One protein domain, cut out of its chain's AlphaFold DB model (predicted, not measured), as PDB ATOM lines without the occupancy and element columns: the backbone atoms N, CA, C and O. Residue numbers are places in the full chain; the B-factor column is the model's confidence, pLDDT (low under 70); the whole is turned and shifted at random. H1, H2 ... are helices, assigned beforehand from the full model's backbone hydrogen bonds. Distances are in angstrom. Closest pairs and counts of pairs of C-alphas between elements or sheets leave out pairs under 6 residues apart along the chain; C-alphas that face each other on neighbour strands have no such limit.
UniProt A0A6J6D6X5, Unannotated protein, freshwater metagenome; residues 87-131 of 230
ATOM      1  N   VAL A  87     350.155 283.213 383.748       85.69
ATOM      2  CA  VAL A  87     349.508 282.238 384.666       85.69
ATOM      3  C   VAL A  87     348.986 280.973 383.963       85.69
ATOM      4  O   VAL A  87     348.564 280.028 384.618       85.69
ATOM      5  N   ARG A  88     349.038 280.908 382.625       87.94
ATOM      6  CA  ARG A  88     348.821 279.670 381.852       87.94
ATOM      7  C   ARG A  88     349.974 278.663 381.990       87.94
ATOM      8  O   ARG A  88     349.790 277.485 381.685       87.94
ATOM      9  N   ASN A  89     351.155 279.107 382.422       88.81
ATOM     10  CA  ASN A  89     352.276 278.246 382.780       88.81
ATOM     11  C   ASN A  89     352.045 277.674 384.195       88.81
ATOM     12  O   ASN A  89     351.851 278.454 385.128       88.81
ATOM     13  N   PRO A  90     352.104 276.344 384.393       85.25
ATOM     14  CA  PRO A  90     351.815 275.720 385.686       85.25
ATOM     15  C   PRO A  90     352.752 276.167 386.821       85.25
ATOM     16  O   PRO A  90     352.329 276.209 387.974       85.25
ATOM     17  N   PHE A  91     354.002 276.536 386.520       87.94
ATOM     18  CA  PHE A  91     354.936 277.047 387.527       87.94
ATOM     19  C   PHE A  91     354.545 278.453 387.999       87.94
ATOM     20  O   PHE A  91     354.489 278.695 389.203       87.94
ATOM     21  N   VAL A  92     354.188 279.341 387.064       87.69
ATOM     22  CA  VAL A  92     353.711 280.704 387.366       87.69
ATOM     23  C   VAL A  92     352.368 280.656 388.097       87.69
ATOM     24  O   VAL A  92     352.160 281.380 389.067       87.69
ATOM     25  N   LEU A  93     351.465 279.761 387.678       86.94
ATOM     26  CA  LEU A  93     350.187 279.536 388.353       86.94
ATOM     27  C   LEU A  93     350.393 279.135 389.817       86.94
ATOM     28  O   LEU A  93     349.760 279.706 390.700       86.94
ATOM     29  N   LYS A  94     351.288 278.175 390.081       85.12
ATOM     30  CA  LYS A  94     351.585 277.717 391.443       85.12
ATOM     31  C   LYS A  94     352.113 278.855 392.319       85.12
ATOM     32  O   LYS A  94     351.608 279.041 393.421       85.12
ATOM     33  N   GLU A  95     353.071 279.637 391.824       86.56
ATOM     34  CA  GLU A  95     353.613 280.795 392.550       86.56
ATOM     35  C   GLU A  95     352.526 281.840 392.849       86.56
ATOM     36  O   GLU A  95     352.385 282.307 393.982       86.56
ATOM     37  N   PHE A  96     351.688 282.152 391.857       86.81
ATOM     38  CA  PHE A  96     350.564 283.065 392.032       86.81
ATOM     39  C   PHE A  96     349.563 282.565 393.088       86.81
ATOM     40  O   PHE A  96     349.121 283.342 393.939       86.81
ATOM     41  N   LEU A  97     349.229 281.270 393.080       86.12
ATOM     42  CA  LEU A  97     348.319 280.657 394.054       86.12
ATOM     43  C   LEU A  97     348.902 280.635 395.474       86.12
ATOM     44  O   LEU A  97     348.166 280.849 396.437       86.12
ATOM     45  N   GLU A  98     350.214 280.453 395.629       85.75
ATOM     46  CA  GLU A  98     350.886 280.555 396.930       85.75
ATOM     47  C   GLU A  98     350.828 281.982 397.501       85.75
ATOM     48  O   GLU A  98     350.668 282.171 398.712       85.75
ATOM     49  N   ILE A  99     350.911 283.008 396.646       87.19
ATOM     50  CA  ILE A  99     350.673 284.400 397.053       87.19
ATOM     51  C   ILE A  99     349.194 284.598 397.412       87.19
ATOM     52  O   ILE A  99     348.895 285.253 398.416       87.19
ATOM     53  N   ALA A 100     348.273 284.021 396.635       84.94
ATOM     54  CA  ALA A 100     346.835 284.094 396.884       84.94
ATOM     55  C   ALA A 100     346.454 283.536 398.249       84.94
ATOM     56  O   ALA A 100     345.806 284.234 399.027       84.94
ATOM     57  N   GLN A 101     346.933 282.342 398.581       85.38
ATOM     58  CA  GLN A 101     346.637 281.680 399.847       85.38
ATOM     59  C   GLN A 101     347.071 282.505 401.067       85.38
ATOM     60  O   GLN A 101     346.398 282.500 402.092       85.38
ATOM     61  N   LYS A 102     348.177 283.252 400.973       86.38
ATOM     62  CA  LYS A 102     348.655 284.109 402.073       86.38
ATOM     63  C   LYS A 102     347.787 285.350 402.297       86.38
ATOM     64  O   LYS A 102     347.907 285.991 403.336       86.38
ATOM     65  N   ASN A 103     346.967 285.721 401.315       86.06
ATOM     66  CA  ASN A 103     346.215 286.977 401.295       86.06
ATOM     67  C   ASN A 103     344.693 286.775 401.197       86.06
ATOM     68  O   ASN A 103     343.955 287.759 401.188       86.06
ATOM     69  N   VAL A 104     344.228 285.530 401.099       86.12
ATOM     70  CA  VAL A 104     342.816 285.160 400.978       86.12
ATOM     71  C   VAL A 104     342.534 284.025 401.951       86.12
ATOM     72  O   VAL A 104     343.289 283.062 402.037       86.12
ATOM     73  N   THR A 105     341.430 284.133 402.681       88.12
ATOM     74  CA  THR A 105     340.951 283.051 403.538       88.12
ATOM     75  C   THR A 105     340.266 281.999 402.673       88.12
ATOM     76  O   THR A 105     339.311 282.312 401.966       88.12
ATOM     77  N   LEU A 106     340.766 280.765 402.719       85.88
ATOM     78  CA  LEU A 106     340.130 279.610 402.088       85.88
ATOM     79  C   LEU A 106     339.245 278.896 403.109       85.88
ATOM     80  O   LEU A 106     339.558 278.885 404.301       85.88
ATOM     81  N   ASP A 107     338.149 278.311 402.632       88.31
ATOM     82  CA  ASP A 107     337.339 277.409 403.447       88.31
ATOM     83  C   ASP A 107     338.150 276.168 403.862       88.31
ATOM     84  O   ASP A 107     339.093 275.768 403.175       88.31
ATOM     85  N   THR A 108     337.785 275.549 404.987       86.94
ATOM     86  CA  THR A 108     338.476 274.370 405.525       86.94
ATOM     87  C   THR A 108     338.479 273.161 404.590       86.94
ATOM     88  O   THR A 108     339.397 272.344 404.666       86.94
ATOM     89  N   GLU A 109     337.483 273.033 403.715       89.38
ATOM     90  CA  GLU A 109     337.376 271.932 402.756       89.38
ATOM     91  C   GLU A 109     338.121 272.216 401.444       89.38
ATOM     92  O   GLU A 109     338.359 271.295 400.664       89.38
ATOM     93  N   PHE A 110     338.536 273.467 401.211       85.88
ATOM     94  CA  PHE A 110     339.117 273.901 399.948       85.88
ATOM     95  C   PHE A 110     340.649 273.844 399.973       85.88
ATOM     96  O   PHE A 110     341.325 274.617 400.659       85.88
ATOM     97  N   LYS A 111     341.224 272.906 399.216       85.88
ATOM     98  CA  LYS A 111     342.665 272.632 399.197       85.88
ATOM     99  C   LYS A 111     343.363 273.419 398.093       85.88
ATOM    100  O   LYS A 111     342.791 273.782 397.071       85.88
ATOM    101  N   ILE A 112     344.674 273.595 398.248       82.44
ATOM    102  CA  ILE A 112     345.515 274.208 397.206       82.44
ATOM    103  C   ILE A 112     345.492 273.401 395.906       82.44
ATOM    104  O   ILE A 112     345.549 273.987 394.829       82.44
ATOM    105  N   GLN A 113     345.363 272.076 395.991       84.50
ATOM    106  CA  GLN A 113     345.233 271.249 394.795       84.50
ATOM    107  C   GLN A 113     343.958 271.584 394.010       84.50
ATOM    108  O   GLN A 113     344.033 271.697 392.792       84.50
ATOM    109  N   ASP A 114     342.839 271.864 394.688       89.38
ATOM    110  CA  ASP A 114     341.585 272.250 394.027       89.38
ATOM    111  C   ASP A 114     341.752 273.568 393.250       89.38
ATOM    112  O   ASP A 114     341.239 273.720 392.142       89.38
ATOM    113  N   LEU A 115     342.542 274.510 393.784       84.69
ATOM    114  CA  LEU A 115     342.905 275.753 393.093       84.69
ATOM    115  C   LEU A 115     343.790 275.520 391.862       84.69
ATOM    116  O   LEU A 115     343.609 276.189 390.842       84.69
ATOM    117  N   VAL A 116     344.743 274.590 391.944       84.50
ATOM    118  CA  VAL A 116     345.607 274.217 390.812       84.50
ATOM    119  C   VAL A 116     344.788 273.532 389.718       84.50
ATOM    120  O   VAL A 116     344.946 273.859 388.539       84.50
ATOM    121  N   ASP A 117     343.889 272.626 390.096       87.94
ATOM    122  CA  ASP A 117     343.015 271.899 389.176       87.94
ATOM    123  C   ASP A 117     342.020 272.850 388.502       87.94
ATOM    124  O   ASP A 117     341.818 272.784 387.286       87.94
ATOM    125  N   LEU A 118     341.457 273.797 389.257       87.50
ATOM    126  CA  LEU A 118     340.621 274.867 388.718       87.50
ATOM    127  C   LEU A 118     341.409 275.749 387.740       87.50
ATOM    128  O   LEU A 118     340.991 275.927 386.600       87.50
ATOM    129  N   GLY A 119     342.577 276.261 388.134       84.50
ATOM    130  CA  GLY A 119     343.413 277.080 387.250       84.50
ATOM    131  C   GLY A 119     343.816 276.345 385.966       84.50
ATOM    132  O   GLY A 119     343.822 276.933 384.883       84.50
ATOM    133  N   SER A 120     344.062 275.037 386.059       83.31
ATOM    134  CA  SER A 120     344.370 274.182 384.910       83.31
ATOM    135  C   SER A 120     343.185 274.033 383.950       83.31
ATOM    136  O   SER A 120     343.394 274.062 382.734       83.31
ATOM    137  N   GLN A 121     341.948 273.944 384.454       86.44
ATOM    138  CA  GLN A 121     340.738 273.942 383.614       86.44
ATOM    139  C   GLN A 121     340.562 275.262 382.852       86.44
ATOM    140  O   GLN A 121     340.124 275.267 381.704       86.44
ATOM    141  N   PHE A 122     340.982 276.378 383.447       83.81
ATOM    142  CA  PHE A 122     340.927 277.702 382.825       83.81
ATOM    143  C   PHE A 122     342.148 278.025 381.946       83.81
ATOM    144  O   PHE A 122     342.238 279.119 381.391       83.81
ATOM    145  N   ARG A 123     343.087 277.089 381.743       83.44
ATOM    146  CA  ARG A 123     344.328 277.347 380.988       83.44
ATOM    147  C   ARG A 123     344.075 277.858 379.567       83.44
ATOM    148  O   ARG A 123     344.819 278.708 379.081       83.44
ATOM    149  N   THR A 124     343.044 277.350 378.896       86.56
ATOM    150  CA  THR A 124     342.659 277.763 377.535       86.56
ATOM    151  C   THR A 124     341.501 278.756 377.518       86.56
ATOM    152  O   THR A 124     341.018 279.095 376.445       86.56
ATOM    153  N   PHE A 125     341.043 279.211 378.686       87.00
ATOM    154  CA  PHE A 125     339.949 280.164 378.784       87.00
ATOM    155  C   PHE A 125     340.363 281.508 378.186       87.00
ATOM    156  O   PHE A 125     341.465 282.003 378.452       87.00
ATOM    157  N   ASP A 126     339.476 282.086 377.385       88.06
ATOM    158  CA  ASP A 126     339.605 283.444 376.882       88.06
ATOM    159  C   ASP A 126     338.873 284.404 377.834       88.06
ATOM    160  O   ASP A 126     337.650 284.307 377.953       88.06
ATOM    161  N   PRO A 127     339.568 285.332 378.517       85.38
ATOM    162  CA  PRO A 127     338.923 286.319 379.380       85.38
ATOM    163  C   PRO A 127     337.858 287.176 378.682       85.38
ATOM    164  O   PRO A 127     336.940 287.651 379.353       85.38
ATOM    165  N   ASP A 128     337.946 287.369 377.361       84.50
ATOM    166  CA  ASP A 128     336.911 288.070 376.591       84.50
ATOM    167  C   ASP A 128     335.618 287.261 376.454       84.50
ATOM    168  O   ASP A 128     334.539 287.832 376.315       84.50
ATOM    169  N   SER A 129     335.700 285.942 376.625       87.62
ATOM    170  CA  SER A 129     334.536 285.059 376.671       87.62
ATOM    171  C   SER A 129     333.874 284.959 378.051       87.62
ATOM    172  O   SER A 129     332.913 284.210 378.229       87.62
ATOM    173  N   LEU A 130     334.365 285.703 379.051       87.50
ATOM    174  CA  LEU A 130     333.758 285.713 380.378       87.50
ATOM    175  C   LEU A 130     332.363 286.329 380.319       87.50
ATOM    176  O   LEU A 130     332.221 287.521 380.055       87.50
ATOM    177  N   VAL A 131     331.347 285.537 380.642       88.88
ATOM    178  CA  VAL A 131     329.975 286.013 380.821       88.88
ATOM    179  C   VAL A 131     329.761 286.349 382.292       88.88
ATOM    180  O   VAL A 131     330.040 285.534 383.172       88.88
TER     181      VAL A 131
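Overview. This is residues 87 to 131 of the 230 residues of the protein "Unannotated protein" of freshwater metagenome (UniProt A0A6J6D6X5). Two helices, H1 and H2, pack on each other at a slant, and the loop and tail stick out from this small body at residues 102 to 110, of which 102 to 103 belong to H1, and at residues 126 to 131. The printed part has 45 residues with two named helices, H1 then H2, and no named strand; its class is all helix. It is only just loose, close to compact, with a radius of gyration of the C-alphas of 11.4 A and spans of 31 by 24 by 17 A.

Arrangement. Begin with the longest helix, H1, residues 90 to 103, and look from it to H2, residues 112 to 121. They touch, and their closest C-alphas, those of Lys 94 and Val 116, are 7.0 A apart. They run opposite ways at a steep tilt of 48 degrees. In H2 every O i to N i+4 pair is within hydrogen-bond range; in H1, 8 of 10 are.

Along the chain. Find C-alpha 90 at (351.815, 275.720, 385.686); from there H1 runs 20.0 A to C-alpha 103. H2 runs 14.4 A from C-alpha 112 to C-alpha 121 at (340.738, 273.942, 383.614).

Size, cuts and confidence. The C-alphas farthest apart, those of Thr 108 and Asp 128, are 32.1 A apart. The link from H1 to H2 is short, the printed part has no cut, and no printed residue is under 70 in pLDDT.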